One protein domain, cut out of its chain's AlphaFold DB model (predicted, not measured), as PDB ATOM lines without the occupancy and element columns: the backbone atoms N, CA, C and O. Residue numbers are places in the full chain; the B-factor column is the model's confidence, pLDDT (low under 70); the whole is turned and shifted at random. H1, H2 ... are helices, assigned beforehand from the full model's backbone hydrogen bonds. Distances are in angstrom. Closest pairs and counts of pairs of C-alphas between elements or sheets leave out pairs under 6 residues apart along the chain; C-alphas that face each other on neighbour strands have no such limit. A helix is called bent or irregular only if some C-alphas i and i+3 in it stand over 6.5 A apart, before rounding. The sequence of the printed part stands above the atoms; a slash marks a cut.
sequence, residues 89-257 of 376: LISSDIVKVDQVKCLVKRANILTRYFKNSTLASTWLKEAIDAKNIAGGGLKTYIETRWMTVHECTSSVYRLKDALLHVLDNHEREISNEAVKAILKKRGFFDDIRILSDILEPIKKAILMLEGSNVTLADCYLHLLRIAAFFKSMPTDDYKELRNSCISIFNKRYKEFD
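Overview. This is residues 89 to 257 of the 376 residues of the protein "DUF659 domain-containing protein" of Rhizophagus irregularis (strain DAOM 181602 / DAOM 197198 / MUCL 43194) (UniProt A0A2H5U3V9). Two helical lobes make an elongated body, only just so, joined by the bent helix H7. In one lobe H7b, H8 and H9 run back and forth with short H1 packed on H9; in the other H4, H6 and H7a cross H2, and H3 and H5 cross at the far end. The printed part has 169 residues, nine named helices, H1 to H9 in order, and no named strand: all helix. It is compact, radius of gyration of the C-alphas 17.5 A, spanning 55 by 37 by 26 A.

Arrangement. H1, residues 89 to 94, touches residues 244 to 252 of H9, residues 239 to 256; the closest C-alphas, Ile 90 and Phe 249, are 6.0 A apart. The hub is H2, residues 98 to 116. With residues 104 to 111 it touches H4, residues 147 to 158, about perpendicular, only just, at 72 degrees; closest C-alphas Ala 107 and Thr 153, 6.4 A. H3, residues 118 to 130, touches H5, residues 160 to 170, at a steep tilt of 57 degrees; closest C-alphas Ala 127 and Ala 162, 4.9 A. H6, residues 177 to 183, forms a hairpin with H5; closest C-alphas Leu 164 and Leu 183, 7.0 A. H7, residues 188 to 209, was assigned as one helix by its hydrogen bonds but is bent, C-alphas 198 and 201 being 6.8 A apart; arm H7a, residues 188 to 198, touches H4, closest C-alphas Ser 154 and Ser 196, 5.3 A. Arm H7b, residues 201 to 209, and H8, residues 216 to 232, form a hairpin at 5 degrees; closest C-alphas Ala 205 and His 222, 5.4 A. Every helix or arm has each O i to N i+4 pair within hydrogen-bond range.

Along the chain. H1 begins at C-alpha 89 (187.237, 242.931, 298.557); H9, 25.6 A long, ends at C-alpha 256 (196.817, 237.747, 299.042). H2 measures 26.7 A, H8 24.5 A.

Size, cuts and confidence. The printed part has no cut. H3 to H4 is a long link; residues 210 to 217 stand free. Residues 142 to 145 and 212 have pLDDT under 70.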
ATOM      1  N   LEU A  89     187.894 244.017 299.284       87.44
ATOM      2  CA  LEU A  89     187.237 242.931 298.557       87.44
ATOM      3  C   LEU A  89     186.486 241.973 299.491       87.44
ATOM      4  O   LEU A  89     185.432 241.471 299.105       87.44
ATOM      5  N   ILE A  90     186.979 241.756 300.717       91.88
ATOM      6  CA  ILE A  90     186.268 240.975 301.744       91.88
ATOM      7  C   ILE A  90     184.908 241.617 302.038       91.88
ATOM      8  O   ILE A  90     183.886 240.935 301.959       91.88
ATOM      9  N   SER A  91     184.864 242.925 302.312       89.75
ATOM     10  CA  SER A  91     183.590 243.618 302.547       89.75
ATOM     11  C   SER A  91     182.695 243.620 301.307       89.75
ATOM     12  O   SER A  91     181.503 243.345 301.427       89.75
ATOM     13  N   SER A  92     183.259 243.864 300.116       89.00
ATOM     14  CA  SER A  92     182.526 243.827 298.839       89.00
ATOM     15  C   SER A  92     181.834 242.484 298.587       89.00
ATOM     16  O   SER A  92     180.731 242.451 298.046       89.00
ATOM     17  N   ASP A  93     182.447 241.369 298.973       93.06
ATOM     18  CA  ASP A  93     181.838 240.051 298.803       93.06
ATOM     19  C   ASP A  93     180.835 239.717 299.909       93.06
ATOM     20  O   ASP A  93     179.801 239.118 299.617       93.06
ATOM     21  N   ILE A  94     181.073 240.153 301.151       93.88
ATOM     22  CA  ILE A  94     180.109 239.978 302.251       93.88
ATOM     23  C   ILE A  94     178.784 240.669 301.920       93.88
ATOM     24  O   ILE A  94     177.723 240.082 302.114       93.88
ATOM     25  N   VAL A  95     178.817 241.883 301.355       91.19
ATOM     26  CA  VAL A  95     177.583 242.612 301.003       91.19
ATOM     27  C   VAL A  95     176.787 241.962 299.862       91.19
ATOM     28  O   VAL A  95     175.615 242.292 299.679       91.19
ATOM     29  N   LYS A  96     177.393 241.031 299.113       91.88
ATOM     30  CA  LYS A  96     176.727 240.257 298.052       91.88
ATOM     31  C   LYS A  96     176.039 238.996 298.568       91.88
ATOM     32  O   LYS A  96     175.245 238.429 297.826       91.88
ATOM     33  N   VAL A  97     176.317 238.558 299.799       94.81
ATOM     34  CA  VAL A  97     175.608 237.429 300.418       94.81
ATOM     35  C   VAL A  97     174.119 237.770 300.487       94.81
ATOM     36  O   VAL A  97     173.762 238.834 300.989       94.81
ATOM     37  N   ASP A  98     173.238 236.890 300.006       94.50
ATOM     38  CA  ASP A  98     171.810 237.207 299.828       94.50
ATOM     39  C   ASP A  98     171.119 237.659 301.118       94.50
ATOM     40  O   ASP A  98     170.362 238.636 301.114       94.50
ATOM     41  N   GLN A  99     171.434 237.005 302.240       92.94
ATOM     42  CA  GLN A  99     170.960 237.412 303.562       92.94
ATOM     43  C   GLN A  99     171.370 238.861 303.878       92.94
ATOM     44  O   GLN A  99     170.529 239.672 304.268       92.94
ATOM     45  N   VAL A 100     172.637 239.214 303.641       94.12
ATOM     46  CA  VAL A 100     173.167 240.569 303.858       94.12
ATOM     47  C   VAL A 100     172.514 241.564 302.903       94.12
ATOM     48  O   VAL A 100     172.001 242.592 303.342       94.12
ATOM     49  N   LYS A 101     172.446 241.246 301.608       92.62
ATOM     50  CA  LYS A 101     171.819 242.087 300.579       92.62
ATOM     51  C   LYS A 101     170.370 242.427 300.934       92.62
ATOM     52  O   LYS A 101     169.945 243.576 300.785       92.62
ATOM     53  N   CYS A 102     169.616 241.461 301.461       93.62
ATOM     54  CA  CYS A 102     168.246 241.673 301.923       93.62
ATOM     55  C   CYS A 102     168.172 242.616 303.133       93.62
ATOM     56  O   CYS A 102     167.309 243.498 303.162       93.62
ATOM     57  N   LEU A 103     169.065 242.462 304.115       94.69
ATOM     58  CA  LEU A 103     169.128 243.338 305.290       94.69
ATOM     59  C   LEU A 103     169.485 244.775 304.907       94.69
ATOM     60  O   LEU A 103     168.783 245.706 305.302       94.69
ATOM     61  N   VAL A 104     170.500 244.953 304.059       92.88
ATOM     62  CA  VAL A 104     170.907 246.270 303.545       92.88
ATOM     63  C   VAL A 104     169.767 246.928 302.771       92.88
ATOM     64  O   VAL A 104     169.473 248.105 302.978       92.88
ATOM     65  N   LYS A 105     169.053 246.173 301.923       93.06
ATOM     66  CA  LYS A 105     167.882 246.687 301.199       93.06
ATOM     67  C   LYS A 105     166.797 247.192 302.156       93.06
ATOM     68  O   LYS A 105     166.270 248.280 301.940       93.06
ATOM     69  N   ARG A 106     166.486 246.449 303.224       95.44
ATOM     70  CA  ARG A 106     165.500 246.863 304.243       95.44
ATOM     71  C   ARG A 106     165.953 248.108 305.010       95.44
ATOM     72  O   ARG A 106     165.183 249.060 305.114       95.44
ATOM     73  N   ALA A 107     167.206 248.144 305.464       95.31
ATOM     74  CA  ALA A 107     167.794 249.312 306.123       95.31
ATOM     75  C   ALA A 107     167.718 250.575 305.242       95.31
ATOM     76  O   ALA A 107     167.412 251.669 305.722       95.31
ATOM     77  N   ASN A 108     167.913 250.418 303.931       91.75
ATOM     78  CA  ASN A 108     167.807 251.513 302.969       91.75
ATOM     79  C   ASN A 108     166.379 251.981 302.718       91.75
ATOM     80  O   ASN A 108     166.173 253.179 302.536       91.75
ATOM     81  N   ILE A 109     165.402 251.070 302.712       94.25
ATOM     82  CA  ILE A 109     163.981 251.434 302.621       94.25
ATOM     83  C   ILE A 109     163.601 252.315 303.816       94.25
ATOM     84  O   ILE A 109     163.061 253.401 303.605       94.25
ATOM     85  N   LEU A 110     163.965 251.904 305.039       95.25
ATOM     86  CA  LEU A 110     163.748 252.714 306.244       95.25
ATOM     87  C   LEU A 110     164.433 254.074 306.121       95.25
ATOM     88  O   LEU A 110     163.788 255.114 306.210       95.25
ATOM     89  N   THR A 111     165.736 254.072 305.843       94.12
ATOM     90  CA  THR A 111     166.521 255.307 305.768       94.12
ATOM     91  C   THR A 111     165.972 256.285 304.739       94.12
ATOM     92  O   THR A 111     165.889 257.480 305.013       94.12
ATOM     93  N   ARG A 112     165.576 255.802 303.558       93.38
ATOM     94  CA  ARG A 112     165.017 256.653 302.505       93.38
ATOM     95  C   ARG A 112     163.662 257.228 302.907       93.38
ATOM     96  O   ARG A 112     163.431 258.408 302.671       93.38
ATOM     97  N   TYR A 113     162.797 256.430 303.529       95.25
ATOM     98  CA  TYR A 113     161.495 256.902 303.999       95.25
ATOM     99  C   TYR A 113     161.637 258.044 305.013       95.25
ATOM    100  O   TYR A 113     161.114 259.134 304.790       95.25
ATOM    101  N   PHE A 114     162.422 257.827 306.070       95.25
ATOM    102  CA  PHE A 114     162.626 258.813 307.136       95.25
ATOM    103  C   PHE A 114     163.384 260.065 306.682       95.25
ATOM    104  O   PHE A 114     163.250 261.115 307.300       95.25
ATOM    105  N   LYS A 115     164.176 259.987 305.605       91.94
ATOM    106  CA  LYS A 115     164.844 261.164 305.028       91.94
ATOM    107  C   LYS A 115     163.971 261.970 304.077       91.94
ATOM    108  O   LYS A 115     164.167 263.176 303.984       91.94
ATOM    109  N   ASN A 116     163.053 261.317 303.368       92.81
ATOM    110  CA  ASN A 116     162.260 261.962 302.322       92.81
ATOM    111  C   ASN A 116     160.901 262.468 302.825       92.81
ATOM    112  O   ASN A 116     160.331 263.365 302.211       92.81
ATOM    113  N   SER A 117     160.367 261.904 303.910       94.56
ATOM    114  CA  SER A 117     159.129 262.379 304.532       94.56
ATOM    115  C   SER A 117     159.441 263.420 305.604       94.56
ATOM    116  O   SER A 117     160.088 263.103 306.601       94.56
ATOM    117  N   THR A 118     158.955 264.652 305.421       94.19
ATOM    118  CA  THR A 118     159.108 265.734 306.407       94.19
ATOM    119  C   THR A 118     158.536 265.332 307.762       94.19
ATOM    120  O   THR A 118     159.216 265.480 308.770       94.19
ATOM    121  N   LEU A 119     157.332 264.748 307.777       95.50
ATOM    122  CA  LEU A 119     156.677 264.287 309.003       95.50
ATOM    123  C   LEU A 119     157.487 263.191 309.702       95.50
ATOM    124  O   LEU A 119     157.829 263.336 310.870       95.50
ATOM    125  N   ALA A 120     157.879 262.141 308.974       95.81
ATOM    126  CA  ALA A 120     158.640 261.039 309.568       95.81
ATOM    127  C   ALA A 120     160.019 261.489 310.071       95.81
ATOM    128  O   ALA A 120     160.490 261.008 311.099       95.81
ATOM    129  N   SER A 121     160.660 262.424 309.365       95.94
ATOM    130  CA  SER A 121     161.917 263.044 309.788       95.94
ATOM    131  C   SER A 121     161.753 263.811 311.101       95.94
ATOM    132  O   SER A 121     162.605 263.686 311.980       95.94
ATOM    133  N   THR A 122     160.658 264.563 311.257       97.06
ATOM    134  CA  THR A 122     160.330 265.275 312.501       97.06
ATOM    135  C   THR A 122     160.084 264.300 313.647       97.06
ATOM    136  O   THR A 122     160.796 264.384 314.645       97.06
ATOM    137  N   TRP A 123     159.205 263.307 313.470       97.62
ATOM    138  CA  TRP A 123     158.927 262.301 314.506       97.62
ATOM    139  C   TRP A 123     160.192 261.566 314.947       97.62
ATOM    140  O   TRP A 123     160.408 261.326 316.131       97.62
ATOM    141  N   LEU A 124     161.071 261.222 313.999       97.62
ATOM    142  CA  LEU A 124     162.323 260.549 314.323       97.62
ATOM    143  C   LEU A 124     163.284 261.455 315.100       97.62
ATOM    144  O   LEU A 124     163.963 260.964 315.997       97.62
ATOM    145  N   LYS A 125     163.369 262.750 314.774       97.00
ATOM    146  CA  LYS A 125     164.194 263.704 315.534       97.00
ATOM    147  C   LYS A 125     163.671 263.878 316.955       97.00
ATOM    148  O   LYS A 125     164.447 263.734 317.889       97.00
ATOM    149  N   GLU A 126     162.367 264.077 317.110       97.25
ATOM    150  CA  GLU A 126     161.720 264.179 318.422       97.25
ATOM    151  C   GLU A 126     161.962 262.916 319.257       97.25
ATOM    152  O   GLU A 126     162.346 263.002 320.421       97.25
ATOM    153  N   ALA A 127     161.846 261.733 318.645       97.56
ATOM    154  CA  ALA A 127     162.127 260.462 319.306       97.56
ATOM    155  C   ALA A 127     163.611 260.293 319.690       97.56
ATOM    156  O   ALA A 127     163.911 259.699 320.728       97.56
ATOM    157  N   ILE A 128     164.541 260.784 318.862       97.44
ATOM    158  CA  ILE A 128     165.984 260.794 319.151       97.44
ATOM    159  C   ILE A 128     166.281 261.676 320.362       97.44
ATOM    160  O   ILE A 128     166.994 261.234 321.266       97.44
ATOM    161  N   ASP A 129     165.718 262.883 320.380       96.38
ATOM    162  CA  ASP A 129     165.932 263.869 321.436       96.38
ATOM    163  C   ASP A 129     165.295 263.396 322.751       96.38
ATOM    164  O   ASP A 129     165.964 263.349 323.782       96.38
ATOM    165  N   ALA A 130     164.051 262.907 322.707       96.38
ATOM    166  CA  ALA A 130     163.346 262.366 323.872       96.38
ATOM    167  C   ALA A 130     164.068 261.170 324.517       96.38
ATOM    168  O   ALA A 130     163.974 260.954 325.725       96.38
ATOM    169  N   LYS A 131     164.800 260.383 323.721       95.31
ATOM    170  CA  LYS A 131     165.579 259.226 324.189       95.31
ATOM    171  C   LYS A 131     167.058 259.537 324.424       95.31
ATOM    172  O   LYS A 131     167.800 258.629 324.791       95.31
ATOM    173  N   ASN A 132     167.491 260.785 324.233       95.31
ATOM    174  CA  ASN A 132     168.880 261.226 324.380       95.31
ATOM    175  C   ASN A 132     169.887 260.385 323.563       95.31
ATOM    176  O   ASN A 132     170.979 260.059 324.036       95.31
ATOM    177  N   ILE A 133     169.535 260.002 322.328       94.81
ATOM    178  CA  ILE A 133     170.393 259.137 321.503       94.81
ATOM    179  C   ILE A 133     171.473 259.965 320.791       94.81
ATOM    180  O   ILE A 133     171.213 260.670 319.815       94.81
ATOM    181  N   ALA A 134     172.728 259.815 321.212       92.62
ATOM    182  CA  ALA A 134     173.873 260.447 320.555       92.62
ATOM    183  C   ALA A 134     174.169 259.856 319.156       92.62
ATOM    184  O   ALA A 134     173.778 258.733 318.834       92.62
ATOM    185  N   GLY A 135     174.910 260.591 318.313       85.88
ATOM    186  CA  GLY A 135     175.405 260.105 317.009       85.88
ATOM    187  C   GLY A 135     174.583 260.519 315.776       85.88
ATOM    188  O   GLY A 135     174.877 260.077 314.661       85.88
ATOM    189  N   GLY A 136     173.577 261.382 315.948       90.56
ATOM    190  CA  GLY A 136     172.792 261.984 314.862       90.56
ATOM    191  C   GLY A 136     171.751 261.049 314.228       90.56
ATOM    192  O   GLY A 136     171.390 260.019 314.792       90.56
ATOM    193  N   GLY A 137     171.260 261.405 313.036       92.38
ATOM    194  CA  GLY A 137     170.206 260.662 312.328       92.38
ATOM    195  C   GLY A 137     170.687 259.466 311.490       92.38
ATOM    196  O   GLY A 137     171.866 259.100 311.493       92.38
ATOM    197  N   LEU A 138     169.758 258.880 310.728       93.38
ATOM    198  CA  LEU A 138     170.019 257.759 309.816       93.38
ATOM    199  C   LEU A 138     171.041 258.123 308.725       93.38
ATOM    200  O   LEU A 138     171.066 259.242 308.194       93.38
ATOM    201  N   LYS A 139     171.875 257.160 308.331       88.75
ATOM    202  CA  LYS A 139     172.908 257.324 307.298       88.75
ATOM    203  C   LYS A 139     172.520 256.560 306.036       88.75
ATOM    204  O   LYS A 139     172.110 255.412 306.106       88.75
ATOM    205  N   THR A 140     172.624 257.210 304.875       77.12
ATOM    206  CA  THR A 140     172.220 256.589 303.604       77.12
ATOM    207  C   THR A 140     173.347 255.727 303.059       77.12
ATOM    208  O   THR A 140     174.505 256.139 303.059       77.12
ATOM    209  N   TYR A 141     172.980 254.571 302.527       73.88
ATOM    210  CA  TYR A 141     173.832 253.767 301.666       73.88
ATOM    211  C   TYR A 141     173.964 254.369 300.267       73.88
ATOM    212  O   TYR A 141     172.977 254.798 299.665       73.88
ATOM    213  N   ILE A 142     175.170 254.301 299.716       62.84
ATOM    214  CA  ILE A 142     175.431 254.487 298.290       62.84
ATOM    215  C   ILE A 142     175.939 253.148 297.765       62.84
ATOM    216  O   ILE A 142     176.913 252.621 298.299       62.84
ATOM    217  N   GLU A 143     175.304 252.619 296.713       54.09
ATOM    218  CA  GLU A 143     175.542 251.251 296.223       54.09
ATOM    219  C   GLU A 143     176.991 250.940 295.873       54.09
ATOM    220  O   GLU A 143     177.471 249.825 296.056       54.09
ATOM    221  N   THR A 144     177.727 251.966 295.473       51.44
ATOM    222  CA  THR A 144     179.130 251.835 295.122       51.44
ATOM    223  C   THR A 144     180.058 251.770 296.338       51.44
ATOM    224  O   THR A 144     181.180 251.308 296.189       51.44
ATOM    225  N   ARG A 145     179.636 252.163 297.553       65.62
ATOM    226  CA  ARG A 145     180.524 252.372 298.721       65.62
ATOM    227  C   ARG A 145     180.165 251.485 299.915       65.62
ATOM    228  O   ARG A 145     179.361 251.879 300.757       65.62
ATOM    229  N   TRP A 146     180.845 250.350 300.077       71.38
ATOM    230  CA  TRP A 146     180.613 249.418 301.197       71.38
ATOM    231  C   TRP A 146     180.747 250.070 302.592       71.38
ATOM    232  O   TRP A 146     180.006 249.700 303.496       71.38
ATOM    233  N   MET A 147     181.615 251.081 302.779       74.44
ATOM    234  CA  MET A 147     181.728 251.805 304.062       74.44
ATOM    235  C   MET A 147     180.389 252.411 304.494       74.44
ATOM    236  O   MET A 147     180.056 252.433 305.675       74.44
ATOM    237  N   THR A 148     179.574 252.842 303.529       82.31
ATOM    238  CA  THR A 148     178.240 253.385 303.805       82.31
ATOM    239  C   THR A 148     177.244 252.313 304.250       82.31
ATOM    240  O   THR A 148     176.238 252.655 304.863       82.31
ATOM    241  N   VAL A 149     177.522 251.023 304.010       87.69
ATOM    242  CA  VAL A 149     176.713 249.908 304.529       87.69
ATOM    243  C   VAL A 149     176.865 249.802 306.036       87.69
ATOM    244  O   VAL A 149     175.855 249.711 306.733       87.69
ATOM    245  N   HIS A 150     178.101 249.863 306.542       91.38
ATOM    246  CA  HIS A 150     178.339 249.901 307.982       91.38
ATOM    247  C   HIS A 150     177.643 251.116 308.603       91.38
ATOM    248  O   HIS A 150     176.859 250.962 309.528       91.38
ATOM    249  N   GLU A 151     177.846 252.318 308.050       90.44
ATOM    250  CA  GLU A 151     177.193 253.529 308.568       90.44
ATOM    251  C   GLU A 151     175.662 253.424 308.568       90.44
ATOM    252  O   GLU A 151     175.016 253.796 309.547       90.44
ATOM    253  N   CYS A 152     175.073 252.897 307.490       92.75
ATOM    254  CA  CYS A 152     173.629 252.695 307.378       92.75
ATOM    255  C   CYS A 152     173.126 251.727 308.455       92.75
ATOM    256  O   CYS A 152     172.285 252.101 309.272       92.75
ATOM    257  N   THR A 153     173.685 250.518 308.509       94.25
ATOM    258  CA  THR A 153     173.272 249.460 309.447       94.25
ATOM    259  C   THR A 153     173.503 249.857 310.904       94.25
ATOM    260  O   THR A 153     172.575 249.772 311.708       94.25
ATOM    261  N   SER A 154     174.673 250.414 311.220       94.75
ATOM    262  CA  SER A 154     174.997 250.958 312.540       94.75
ATOM    263  C   SER A 154     174.019 252.064 312.952       94.75
ATOM    264  O   SER A 154     173.510 252.055 314.071       94.75
ATOM    265  N   SER A 155     173.672 252.985 312.041       96.06
ATOM    266  CA  SER A 155     172.704 254.047 312.342       96.06
ATOM    267  C   SER A 155     171.283 253.526 312.564       96.06
ATOM    268  O   SER A 155     170.602 254.023 313.454       96.06
ATOM    269  N   VAL A 156     170.843 252.513 311.807       97.56
ATOM    270  CA  VAL A 156     169.526 251.883 311.992       97.56
ATOM    271  C   VAL A 156     169.457 251.169 313.338       97.56
ATOM    272  O   VAL A 156     168.476 251.339 314.055       97.56
ATOM    273  N   TYR A 157     170.493 250.410 313.707       97.69
ATOM    274  CA  TYR A 157     170.528 249.726 314.999       97.69
ATOM    275  C   TYR A 157     170.595 250.710 316.171       97.69
ATOM    276  O   TYR A 157     169.812 250.599 317.109       97.69
ATOM    277  N   ARG A 158     171.466 251.725 316.092       97.56
ATOM    278  CA  ARG A 158     171.577 252.776 317.117       97.56
ATOM    279  C   ARG A 158     170.257 253.513 317.341       97.56
ATOM    280  O   ARG A 158     169.959 253.912 318.457       97.56
ATOM    281  N   LEU A 159     169.474 253.696 316.279       97.75
ATOM    282  CA  LEU A 159     168.177 254.365 316.324       97.75
ATOM    283  C   LEU A 159     167.002 253.406 316.554       97.75
ATOM    284  O   LEU A 159     165.863 253.839 316.414       97.75
ATOM    285  N   LYS A 160     167.243 252.139 316.926       97.62
ATOM    286  CA  LYS A 160     166.201 251.128 317.173       97.62
ATOM    287  C   LYS A 160     165.072 251.663 318.048       97.62
ATOM    288  O   LYS A 160     163.918 251.620 317.635       97.62
ATOM    289  N   ASP A 161     165.401 252.198 319.221       97.62
ATOM    290  CA  ASP A 161     164.378 252.618 320.181       97.62
ATOM    291  C   ASP A 161     163.588 253.828 319.681       97.62
ATOM    292  O   ASP A 161     162.380 253.899 319.892       97.62
ATOM    293  N   ALA A 162     164.237 254.762 318.979       98.00
ATOM    294  CA  ALA A 162     163.555 255.894 318.357       98.00
ATOM    295  C   ALA A 162     162.648 255.446 317.199       98.00
ATOM    296  O   ALA A 162     161.514 255.899 317.095       98.00
ATOM    297  N   LEU A 163     163.106 254.511 316.362       98.00
ATOM    298  CA  LEU A 163     162.318 253.941 315.267       98.00
ATOM    299  C   LEU A 163     161.084 253.185 315.777       98.00
ATOM    300  O   LEU A 163     160.013 253.308 315.187       98.00
ATOM    301  N   LEU A 164     161.228 252.429 316.870       97.62
ATOM    302  CA  LEU A 164     160.109 251.754 317.529       97.62
ATOM    303  C   LEU A 164     159.153 252.756 318.180       97.62
ATOM    304  O   LEU A 164     157.952 252.626 318.010       97.62
ATOM    305  N   HIS A 165     159.663 253.816 318.810       97.69
ATOM    306  CA  HIS A 165     158.811 254.876 319.352       97.69
ATOM    307  C   HIS A 165     157.972 255.563 318.269       97.69
ATOM    308  O   HIS A 165     156.785 255.803 318.478       97.69
ATOM    309  N   VAL A 166     158.551 255.842 317.095       97.38
ATOM    310  CA  VAL A 166     157.776 256.383 315.969       97.38
ATOM    311  C   VAL A 166     156.726 255.382 315.491       97.38
ATOM    312  O   VAL A 166     155.604 255.783 315.201       97.38
ATOM    313  N   LEU A 167     157.059 254.088 315.429       97.06
ATOM    314  CA  LEU A 167     156.079 253.059 315.087       97.06
ATOM    315  C   LEU A 167     154.919 253.040 316.091       97.06
ATOM    316  O   LEU A 167     153.772 253.050 315.664       97.06
ATOM    317  N   ASP A 168     155.212 253.053 317.390       96.81
ATOM    318  CA  ASP A 168     154.211 252.938 318.453       96.81
ATOM    319  C   ASP A 168     153.256 254.144 318.499       96.81
ATOM    320  O   ASP A 168     152.076 253.984 318.807       96.81
ATOM    321  N   ASN A 169     153.748 255.347 318.173       96.94
ATOM    322  CA  ASN A 169     152.979 256.592 318.294       96.94
ATOM    323  C   ASN A 169     152.368 257.087 316.974       96.94
ATOM    324  O   ASN A 169     151.402 257.844 317.012       96.94
ATOM    325  N   HIS A 170     152.905 256.670 315.821       95.50
ATOM    326  CA  HIS A 170     152.508 257.188 314.504       95.50
ATOM    327  C   HIS A 170     152.213 256.085 313.475       95.50
ATOM    328  O   HIS A 170     152.336 256.299 312.267       95.50
ATOM    329  N   GLU A 171     151.857 254.871 313.913       94.56
ATOM    330  CA  GLU A 171     151.640 253.744 312.996       94.56
ATOM    331  C   GLU A 171     150.615 254.056 311.893       94.56
ATOM    332  O   GLU A 171     150.801 253.673 310.733       94.56
ATOM    333  N   ARG A 172     149.521 254.738 312.253       92.75
ATOM    334  CA  ARG A 172     148.402 255.017 311.341       92.75
ATOM    335  C   ARG A 172     148.798 256.021 310.262       92.75
ATOM    336  O   ARG A 172     148.289 255.962 309.147       92.75
ATOM    337  N   GLU A 173     149.729 256.905 310.586       94.62
ATOM    338  CA  GLU A 173     150.247 257.971 309.742       94.62
ATOM    339  C   GLU A 173     151.407 257.495 308.849       94.62
ATOM    340  O   GLU A 173     151.697 258.106 307.814       94.62
ATOM    341  N   ILE A 174     152.048 256.368 309.186       93.44
ATOM    342  CA  ILE A 174     153.018 255.707 308.307       93.44
ATOM    343  C   ILE A 174     152.269 255.021 307.154       93.44
ATOM    344  O   ILE A 174     151.863 253.859 307.224       93.44
ATOM    345  N   SER A 175     152.151 255.738 306.037       89.75
ATOM    346  CA  SER A 175     151.511 255.249 304.804       89.75
ATOM    347  C   SER A 175     152.297 254.156 304.067       89.75
ATOM    348  O   SER A 175     151.757 253.476 303.198       89.75
ATOM    349  N   ASN A 176     153.582 253.969 304.383       94.62
ATOM    350  CA  ASN A 176     154.426 252.988 303.707       94.62
ATOM    351  C   ASN A 176     154.354 251.617 304.403       94.62
ATOM    352  O   ASN A 176     155.026 251.378 305.409       94.62
ATOM    353  N   GLU A 177     153.588 250.687 303.826       94.81
ATOM    354  CA  GLU A 177     153.431 249.323 304.357       94.81
ATOM    355  C   GLU A 177     154.749 248.547 304.460       94.81
ATOM    356  O   GLU A 177     154.951 247.787 305.406       94.81
ATOM    357  N   ALA A 178     155.693 248.766 303.539       96.19
ATOM    358  CA  ALA A 178     156.994 248.105 303.606       96.19
ATOM    359  C   ALA A 178     157.803 248.573 304.827       96.19
ATOM    360  O   ALA A 178     158.476 247.762 305.458       96.19
ATOM    361  N   VAL A 179     157.720 249.858 305.189       96.75
ATOM    362  CA  VAL A 179     158.361 250.406 306.398       96.75
ATOM    363  C   VAL A 179     157.755 249.779 307.650       96.75
ATOM    364  O   VAL A 179     158.506 249.269 308.481       96.75
ATOM    365  N   LYS A 180     156.420 249.725 307.752       96.62
ATOM    366  CA  LYS A 180     155.730 249.073 308.880       96.62
ATOM    367  C   LYS A 180     156.104 247.598 308.990       96.62
ATOM    368  O   LYS A 180     156.483 247.140 310.066       96.62
ATOM    369  N   ALA A 181     156.086 246.873 307.873       97.44
ATOM    370  CA  ALA A 181     156.463 245.465 307.831       97.44
ATOM    371  C   ALA A 181     157.916 245.230 308.277       97.44
ATOM    372  O   ALA A 181     158.189 244.240 308.950       97.44
ATOM    373  N   ILE A 182     158.849 246.124 307.931       97.62
ATOM    374  CA  ILE A 182     160.246 246.031 308.380       97.62
ATOM    375  C   ILE A 182     160.356 246.305 309.884       97.62
ATOM    376  O   ILE A 182     160.977 245.506 310.581       97.62
ATOM    377  N   LEU A 183     159.755 247.390 310.386       97.12
ATOM    378  CA  LEU A 183     159.841 247.766 311.804       97.12
ATOM    379  C   LEU A 183     159.200 246.712 312.723       97.12
ATOM    380  O   LEU A 183     159.721 246.447 313.802       97.12
ATOM    381  N   LYS A 184     158.124 246.057 312.266       96.94
ATOM    382  CA  LYS A 184     157.434 244.969 312.981       96.94
ATOM    383  C   LYS A 184     158.096 243.599 312.829       96.94
ATOM    384  O   LYS A 184     157.705 242.644 313.501       96.94
ATOM    385  N   LYS A 185     159.068 243.449 311.924       96.75
ATOM    386  CA  LYS A 185     159.678 242.147 311.650       96.75
ATOM    387  C   LYS A 185     160.501 241.689 312.856       96.75
ATOM    388  O   LYS A 185     161.527 242.283 313.187       96.75
ATOM    389  N   ARG A 186     160.094 240.566 313.457       95.00
ATOM    390  CA  ARG A 186     160.845 239.910 314.537       95.00
ATOM    391  C   ARG A 186     162.293 239.644 314.105       95.00
ATOM    392  O   ARG A 186     162.524 239.156 313.001       95.00
ATOM    393  N   GLY A 187     163.242 239.983 314.977       93.94
ATOM    394  CA  GLY A 187     164.678 239.782 314.758       93.94
ATOM    395  C   GLY A 187     165.344 240.788 313.814       93.94
ATOM    396  O   GLY A 187     166.562 240.782 313.715       93.94
ATOM    397  N   PHE A 188     164.606 241.700 313.162       96.62
ATOM    398  CA  PHE A 188     165.205 242.634 312.196       96.62
ATOM    399  C   PHE A 188     166.339 243.474 312.796       96.62
ATOM    400  O   PHE A 188     167.405 243.587 312.197       96.62
ATOM    401  N   PHE A 189     166.128 244.059 313.975       97.56
ATOM    402  CA  PHE A 189     167.158 244.881 314.610       97.56
ATOM    403  C   PHE A 189     168.353 244.058 315.099       97.56
ATOM    404  O   PHE A 189     169.473 244.561 315.058       97.56
ATOM    405  N   ASP A 190     168.136 242.808 315.507       95.44
ATOM    406  CA  ASP A 190     169.219 241.903 315.903       95.44
ATOM    407  C   ASP A 190     170.043 241.481 314.680       95.44
ATOM    408  O   ASP A 190     171.270 241.538 314.716       95.44
ATOM    409  N   ASP A 191     169.390 241.198 313.552       95.38
ATOM    410  CA  ASP A 191     170.057 240.929 312.277       95.38
ATOM    411  C   ASP A 191     170.880 242.136 311.791       95.38
ATOM    412  O   ASP A 191     172.004 241.982 311.307       95.38
ATOM    413  N   ILE A 192     170.339 243.356 311.920       96.19
ATOM    414  CA  ILE A 192     171.056 244.592 311.569       96.19
ATOM    415  C   ILE A 192     172.246 244.823 312.503       96.19
ATOM    416  O   ILE A 192     173.305 245.233 312.026       96.19
ATOM    417  N   ARG A 193     172.103 244.534 313.803       96.00
ATOM    418  CA  ARG A 193     173.212 244.585 314.765       96.00
ATOM    419  C   ARG A 193     174.332 243.641 314.353       96.00
ATOM    420  O   ARG A 193     175.459 244.091 314.199       96.00
ATOM    421  N   ILE A 194     174.013 242.370 314.101       94.12
ATOM    422  CA  ILE A 194     174.992 241.361 313.676       94.12
ATOM    423  C   ILE A 194     175.706 241.797 312.394       94.12
ATOM    424  O   ILE A 194     176.925 241.683 312.298       94.12
ATOM    425  N   LEU A 195     174.977 242.349 311.420       94.44
ATOM    426  CA  LEU A 195     175.594 242.880 310.206       94.44
ATOM    427  C   LEU A 195     176.534 244.065 310.494       94.44
ATOM    428  O   LEU A 195     177.628 244.121 309.931       94.44
ATOM    429  N   SER A 196     176.140 244.992 311.369       94.38
ATOM    430  CA  SER A 196     177.012 246.092 311.799       94.38
ATOM    431  C   SER A 196     178.280 245.552 312.469       94.38
ATOM    432  O   SER A 196     179.378 245.974 312.112       94.38
ATOM    433  N   ASP A 197     178.138 244.574 313.366       94.44
ATOM    434  CA  ASP A 197     179.243 243.943 314.093       94.44
ATOM    435  C   ASP A 197     180.219 243.234 313.135       94.44
ATOM    436  O   ASP A 197     181.431 243.328 313.311       94.44
ATOM    437  N   ILE A 198     179.716 242.581 312.077       94.56
ATOM    438  CA  ILE A 198     180.526 241.939 311.022       94.56
ATOM    439  C   ILE A 198     181.349 242.957 310.227       94.56
ATOM    440  O   ILE A 198     182.505 242.696 309.882       94.56
ATOM    441  N   LEU A 199     180.760 244.109 309.901       93.06
ATOM    442  CA  LEU A 199     181.400 245.123 309.060       93.06
ATOM    443  C   LEU A 199     182.360 246.034 309.840       93.06
ATOM    444  O   LEU A 199     183.298 246.575 309.251       93.06
ATOM    445  N   GLU A 200     182.165 246.189 311.146       93.50
ATOM    446  CA  GLU A 200     182.963 247.059 312.014       93.50
ATOM    447  C   GLU A 200     184.474 246.725 312.047       93.50
ATOM    448  O   GLU A 200     185.281 247.637 311.833       93.50
ATOM    449  N   PRO A 201     184.937 245.472 312.256       94.25
ATOM    450  CA  PRO A 201     186.371 245.168 312.241       94.25
ATOM    451  C   PRO A 201     187.006 245.423 310.868       94.25
ATOM    452  O   PRO A 201     188.167 245.831 310.797       94.25
ATOM    453  N   ILE A 202     186.244 245.247 309.781       92.38
ATOM    454  CA  ILE A 202     186.691 245.558 308.419       92.38
ATOM    455  C   ILE A 202     186.825 247.075 308.226       92.38
ATOM    456  O   ILE A 202     187.844 247.547 307.720       92.38
ATOM    457  N   LYS A 203     185.837 247.851 308.687       90.12
ATOM    458  CA  LYS A 203     185.891 249.318 308.702       90.12
ATOM    459  C   LYS A 203     187.089 249.838 309.480       90.12
ATOM    460  O   LYS A 203     187.846 250.646 308.947       90.12
ATOM    461  N   LYS A 204     187.295 249.346 310.700       89.75
ATOM    462  CA  LYS A 204     188.452 249.706 311.526       89.75
ATOM    463  C   LYS A 204     189.769 249.375 310.836       89.75
ATOM    464  O   LYS A 204     190.672 250.200 310.862       89.75
ATOM    465  N   ALA A 205     189.876 248.205 310.204       89.62
ATOM    466  CA  ALA A 205     191.067 247.841 309.447       89.62
ATOM    467  C   ALA A 205     191.336 248.829 308.307       89.62
ATOM    468  O   ALA A 205     192.452 249.305 308.179       89.62
ATOM    469  N   ILE A 206     190.326 249.188 307.518       84.25
ATOM    470  CA  ILE A 206     190.524 250.078 306.368       84.25
ATOM    471  C   ILE A 206     190.851 251.507 306.796       84.25
ATOM    472  O   ILE A 206     191.798 252.071 306.265       84.25
ATOM    473  N   LEU A 207     190.157 252.056 307.797       84.38
ATOM    474  CA  LEU A 207     190.491 253.375 308.346       84.38
ATOM    475  C   LEU A 207     191.913 253.415 308.914       84.38
ATOM    476  O   LEU A 207     192.614 254.408 308.753       84.38
ATOM    477  N   MET A 208     192.348 252.329 309.559       83.94
ATOM    478  CA  MET A 208     193.723 252.212 310.035       83.94
ATOM    479  C   MET A 208     194.708 252.181 308.874       83.94
ATOM    480  O   MET A 208     195.656 252.947 308.908       83.94
ATOM    481  N   LEU A 209     194.456 251.375 307.837       78.81
ATOM    482  CA  LEU A 209     195.267 251.300 306.613       78.81
ATOM    483  C   LEU A 209     195.262 252.592 305.774       78.81
ATOM    484  O   LEU A 209     195.991 252.680 304.795       78.81
ATOM    485  N   GLU A 210     194.423 253.571 306.112       72.94
ATOM    486  CA  GLU A 210     194.436 254.924 305.544       72.94
ATOM    487  C   GLU A 210     195.257 255.917 306.394       72.94
ATOM    488  O   GLU A 210     195.398 257.080 306.014       72.94
ATOM    489  N   GLY A 211     195.831 255.477 307.520       70.00
ATOM    490  CA  GLY A 211     196.715 256.277 308.371       70.00
ATOM    491  C   GLY A 211     198.171 256.294 307.892       70.00
ATOM    492  O   GLY A 211     198.713 255.267 307.517       70.00
ATOM    493  N   SER A 212     198.848 257.442 307.985       65.00
ATOM    494  CA  SER A 212     200.171 257.687 307.373       65.00
ATOM    495  C   SER A 212     201.335 256.801 307.857       65.00
ATOM    496  O   SER A 212     202.382 256.765 307.215       65.00
ATOM    497  N   ASN A 213     201.183 256.122 308.998       73.88
ATOM    498  CA  ASN A 213     202.271 255.437 309.711       73.88
ATOM    499  C   ASN A 213     202.037 253.922 309.845       73.88
ATOM    500  O   ASN A 213     202.530 253.292 310.779       73.88
ATOM    501  N   VAL A 214     201.246 253.337 308.948       84.06
ATOM    502  CA  VAL A 214     200.893 251.913 308.999       84.06
ATOM    503  C   VAL A 214     202.059 251.061 308.526       84.06
ATOM    504  O   VAL A 214     202.555 251.249 307.419       84.06
ATOM    505  N   THR A 215     202.462 250.076 309.322       88.44
ATOM    506  CA  THR A 215     203.488 249.102 308.930       88.44
ATOM    507  C   THR A 215     202.871 247.832 308.344       88.44
ATOM    508  O   THR A 215     201.699 247.516 308.569       88.44
ATOM    509  N   LEU A 216     203.681 247.019 307.659       90.25
ATOM    510  CA  LEU A 216     203.269 245.678 307.218       90.25
ATOM    511  C   LEU A 216     202.812 244.776 308.386       90.25
ATOM    512  O   LEU A 216     201.961 243.905 308.197       90.25
ATOM    513  N   ALA A 217     203.333 245.002 309.598       91.81
ATOM    514  CA  ALA A 217     202.902 244.294 310.801       91.81
ATOM    515  C   ALA A 217     201.470 244.675 311.204       91.81
ATOM    516  O   ALA A 217     200.663 243.795 311.511       91.81
ATOM    517  N   ASP A 218     201.137 245.968 311.160       89.56
ATOM    518  CA  ASP A 218     199.794 246.469 311.472       89.56
ATOM    519  C   ASP A 218     198.769 245.931 310.475       89.56
ATOM    520  O   ASP A 218     197.697 245.455 310.862       89.56
ATOM    521  N   CYS A 219     199.136 245.921 309.191       89.50
ATOM    522  CA  CYS A 219     198.360 245.293 308.130       89.50
ATOM    523  C   CYS A 219     197.995 243.840 308.467       89.50
ATOM    524  O   CYS A 219     196.819 243.462 308.430       89.50
ATOM    525  N   TYR A 220     198.993 243.025 308.826       90.81
ATOM    526  CA  TYR A 220     198.777 241.620 309.164       90.81
ATOM    527  C   TYR A 220     197.947 241.457 310.446       90.81
ATOM    528  O   TYR A 220     197.034 240.634 310.493       90.81
ATOM    529  N   LEU A 221     198.187 242.284 311.468       91.06
ATOM    530  CA  LEU A 221     197.421 242.261 312.714       91.06
ATOM    531  C   LEU A 221     195.929 242.536 312.479       91.06
ATOM    532  O   LEU A 221     195.073 241.871 313.065       91.06
ATOM    533  N   HIS A 222     195.594 243.501 311.624       90.31
ATOM    534  CA  HIS A 222     194.200 243.785 311.284       90.31
ATOM    535  C   HIS A 222     193.537 242.632 310.529       90.31
ATOM    536  O   HIS A 222     192.377 242.312 310.800       90.31
ATOM    537  N   LEU A 223     194.282 241.951 309.659       91.06
ATOM    538  CA  LEU A 223     193.816 240.740 308.991       91.06
ATOM    539  C   LEU A 223     193.525 239.612 310.001       91.06
ATOM    540  O   LEU A 223     192.469 238.983 309.927       91.06
ATOM    541  N   LEU A 224     194.403 239.413 310.993       90.94
ATOM    542  CA  LEU A 224     194.190 238.454 312.084       90.94
ATOM    543  C   LEU A 224     192.971 238.807 312.944       90.94
ATOM    544  O   LEU A 224     192.210 237.916 313.314       90.94
ATOM    545  N   ARG A 225     192.747 240.093 313.241       93.19
ATOM    546  CA  ARG A 225     191.576 240.556 314.007       93.19
ATOM    547  C   ARG A 225     190.261 240.244 313.294       93.19
ATOM    548  O   ARG A 225     189.325 239.783 313.941       93.19
ATOM    549  N   ILE A 226     190.199 240.443 311.976       94.62
ATOM    550  CA  ILE A 226     189.026 240.071 311.166       94.62
ATOM    551  C   ILE A 226     188.815 238.548 311.209       94.62
ATOM    552  O   ILE A 226     187.703 238.090 311.471       94.62
ATOM    553  N   ALA A 227     189.879 237.760 311.018       93.81
ATOM    554  CA  ALA A 227     189.803 236.299 311.078       93.81
ATOM    555  C   ALA A 227     189.310 235.795 312.445       93.81
ATOM    556  O   ALA A 227     188.445 234.920 312.518       93.81
ATOM    557  N   ALA A 228     189.853 236.361 313.527       94.12
ATOM    558  CA  ALA A 228     189.480 236.031 314.895       94.12
ATOM    559  C   ALA A 228     188.005 236.348 315.159       94.12
ATOM    560  O   ALA A 228     187.299 235.495 315.690       94.12
ATOM    561  N   PHE A 229     187.531 237.516 314.710       95.75
ATOM    562  CA  PHE A 229     186.130 237.909 314.838       95.75
ATOM    563  C   PHE A 229     185.189 236.923 314.129       95.75
ATOM    564  O   PHE A 229     184.246 236.419 314.737       95.75
ATOM    565  N   PHE A 230     185.458 236.567 312.867       95.06
ATOM    566  CA  PHE A 230     184.618 235.590 312.158       95.06
ATOM    567  C   PHE A 230     184.639 234.214 312.820       95.06
ATOM    568  O   PHE A 230     183.622 233.520 312.849       95.06
ATOM    569  N   LYS A 231     185.779 233.815 313.390       93.25
ATOM    570  CA  LYS A 231     185.882 232.556 314.127       93.25
ATOM    571  C   LYS A 231     185.071 232.581 315.425       93.25
ATOM    572  O   LYS A 231     184.482 231.549 315.746       93.25
ATOM    573  N   SER A 232     185.019 233.717 316.126       92.88
ATOM    574  CA  SER A 232     184.290 233.888 317.391       92.88
ATOM    575  C   SER A 232     182.788 234.125 317.233       92.88
ATOM    576  O   SER A 232     182.085 234.159 318.237       92.88
ATOM    577  N   MET A 233     182.283 234.313 316.008       91.94
ATOM    578  CA  MET A 233     180.840 234.420 315.773       91.94
ATOM    579  C   MET A 233     180.095 233.167 316.280       91.94
ATOM    580  O   MET A 233     180.655 232.066 316.168       91.94
ATOM    581  N   PRO A 234     178.843 233.316 316.762       86.94
ATOM    582  CA  PRO A 234     178.032 232.202 317.252       86.94
ATOM    583  C   PRO A 234     177.887 231.066 316.227       86.94
ATOM    584  O   PRO A 234     177.899 231.283 315.011       86.94
ATOM    585  N   THR A 235     177.823 229.829 316.724       87.56
ATOM    586  CA  THR A 235     177.780 228.600 315.903       87.56
ATOM    587  C   THR A 235     176.383 228.001 315.759       87.56
ATOM    588  O   THR A 235     176.205 227.030 315.025       87.56
ATOM    589  N   ASP A 236     175.432 228.567 316.480       86.75
ATOM    590  CA  ASP A 236     174.007 228.286 316.514       86.75
ATOM    591  C   ASP A 236     173.283 229.258 315.573       86.75
ATOM    592  O   ASP A 236     173.219 229.015 314.360       86.75
ATOM    593  N   ASP A 237     172.816 230.390 316.100       80.94
ATOM    594  CA  ASP A 237     172.176 231.429 315.310       80.94
ATOM    595  C   ASP A 237     173.235 232.083 314.408       80.94
ATOM    596  O   ASP A 237     174.346 232.394 314.835       80.94
ATOM    597  N   TYR A 238     172.915 232.279 313.126       88.00
ATOM    598  CA  TYR A 238     173.825 232.833 312.105       88.00
ATOM    599  C   TYR A 238     174.968 231.921 311.625       88.00
ATOM    600  O   TYR A 238     175.858 232.397 310.910       88.00
ATOM    601  N   LYS A 239     174.936 230.610 311.903       92.44
ATOM    602  CA  LYS A 239     175.942 229.644 311.410       92.44
ATOM    603  C   LYS A 239     176.227 229.754 309.904       92.44
ATOM    604  O   LYS A 239     177.387 229.725 309.490       92.44
ATOM    605  N   GLU A 240     175.195 229.889 309.073       92.94
ATOM    606  CA  GLU A 240     175.345 230.003 307.613       92.94
ATOM    607  C   GLU A 240     176.033 231.307 307.190       92.94
ATOM    608  O   GLU A 240     176.946 231.295 306.355       92.94
ATOM    609  N   LEU A 241     175.656 232.426 307.815       93.69
ATOM    610  CA  LEU A 241     176.281 233.727 307.587       93.69
ATOM    611  C   LEU A 241     177.745 233.723 308.034       93.69
ATOM    612  O   LEU A 241     178.621 234.191 307.306       93.69
ATOM    613  N   ARG A 242     178.029 233.136 309.200       94.69
ATOM    614  CA  ARG A 242     179.387 232.929 309.710       94.69
ATOM    615  C   ARG A 242     180.230 232.128 308.723       94.69
ATOM    616  O   ARG A 242     181.331 232.551 308.371       94.69
ATOM    617  N   ASN A 243     179.723 230.992 308.251       95.44
ATOM    618  CA  ASN A 243     180.439 230.143 307.298       95.44
ATOM    619  C   ASN A 243     180.687 230.872 305.971       95.44
ATOM    620  O   ASN A 243     181.780 230.772 305.415       95.44
ATOM    621  N   SER A 244     179.716 231.666 305.512       96.25
ATOM    622  CA  SER A 244     179.872 232.554 304.357       96.25
ATOM    623  C   SER A 244     181.005 233.565 304.568       96.25
ATOM    624  O   SER A 244     181.895 233.666 303.723       96.25
ATOM    625  N   CYS A 245     181.045 234.251 305.717       96.50
ATOM    626  CA  CYS A 245     182.104 235.211 306.054       96.50
ATOM    627  C   CYS A 245     183.490 234.552 306.117       96.50
ATOM    628  O   CYS A 245     184.442 235.064 305.530       96.50
ATOM    629  N   ILE A 246     183.606 233.386 306.765       96.62
ATOM    630  CA  ILE A 246     184.860 232.617 306.845       96.62
ATOM    631  C   ILE A 246     185.310 232.155 305.454       96.62
ATOM    632  O   ILE A 246     186.492 232.247 305.127       96.62
ATOM    633  N   SER A 247     184.387 231.674 304.620       97.12
ATOM    634  CA  SER A 247     184.684 231.238 303.251       97.12
ATOM    635  C   SER A 247     185.195 232.395 302.390       97.12
ATOM    636  O   SER A 247     186.243 232.276 301.750       97.12
ATOM    637  N   ILE A 248     184.517 233.549 302.443       96.50
ATOM    638  CA  ILE A 248     184.929 234.781 301.755       96.50
ATOM    639  C   ILE A 248     186.311 235.225 302.237       96.50
ATOM    640  O   ILE A 248     187.198 235.461 301.414       96.50
ATOM    641  N   PHE A 249     186.520 235.288 303.555       95.75
ATOM    642  CA  PHE A 249     187.809 235.641 304.139       95.75
ATOM    643  C   PHE A 249     188.913 234.712 303.639       95.75
ATOM    644  O   PHE A 249     189.910 235.185 303.106       95.75
ATOM    645  N   ASN A 250     188.725 233.394 303.735       94.62
ATOM    646  CA  ASN A 250     189.726 232.409 303.326       94.62
ATOM    647  C   ASN A 250     190.036 232.485 301.828       94.62
ATOM    648  O   ASN A 250     191.194 232.341 301.436       94.62
ATOM    649  N   LYS A 251     189.025 232.719 300.985       94.56
ATOM    650  CA  LYS A 251     189.212 232.929 299.546       94.56
ATOM    651  C   LYS A 251     190.096 234.151 299.289       94.56
ATOM    652  O   LYS A 251     191.109 234.031 298.605       94.56
ATOM    653  N   ARG A 252     189.751 235.305 299.870       91.56
ATOM    654  CA  ARG A 252     190.507 236.556 299.689       91.56
ATOM    655  C   ARG A 252     191.892 236.510 300.328       91.56
ATOM    656  O   ARG A 252     192.839 237.029 299.747       91.56
ATOM    657  N   TYR A 253     192.023 235.824 301.459       89.94
ATOM    658  CA  TYR A 253     193.299 235.557 302.110       89.94
ATOM    659  C   TYR A 253     194.222 234.755 301.187       89.94
ATOM    660  O   TYR A 253     195.351 235.168 300.969       89.94
ATOM    661  N   LYS A 254     193.744 233.665 300.565       88.75
ATOM    662  CA  LYS A 254     194.544 232.864 299.615       88.75
ATOM    663  C   LYS A 254     195.020 233.658 298.400       88.75
ATOM    664  O   LYS A 254     196.110 233.404 297.909       88.75
ATOM    665  N   GLU A 255     194.217 234.605 297.912       83.69
ATOM    666  CA  GLU A 255     194.627 235.492 296.816       83.69
ATOM    667  C   GLU A 255     195.794 236.406 297.232       83.69
ATOM    668  O   GLU A 255     196.575 236.823 296.379       83.69
ATOM    669  N   PHE A 256     195.904 236.736 298.519       81.69
ATOM    670  CA  PHE A 256     196.817 237.747 299.042       81.69
ATOM    671  C   PHE A 256     197.988 237.199 299.873       81.69
ATOM    672  O   PHE A 256     198.911 237.970 300.063       81.69
ATOM    673  N   ASP A 257     197.960 235.946 300.360       77.38
ATOM    674  CA  ASP A 257     198.871 235.331 301.358       77.38
ATOM    675  C   ASP A 257     200.378 235.507 301.062       77.38
ATOM    676  O   ASP A 257     201.087 234.573 300.684       77.38
TER     677      ASP A 257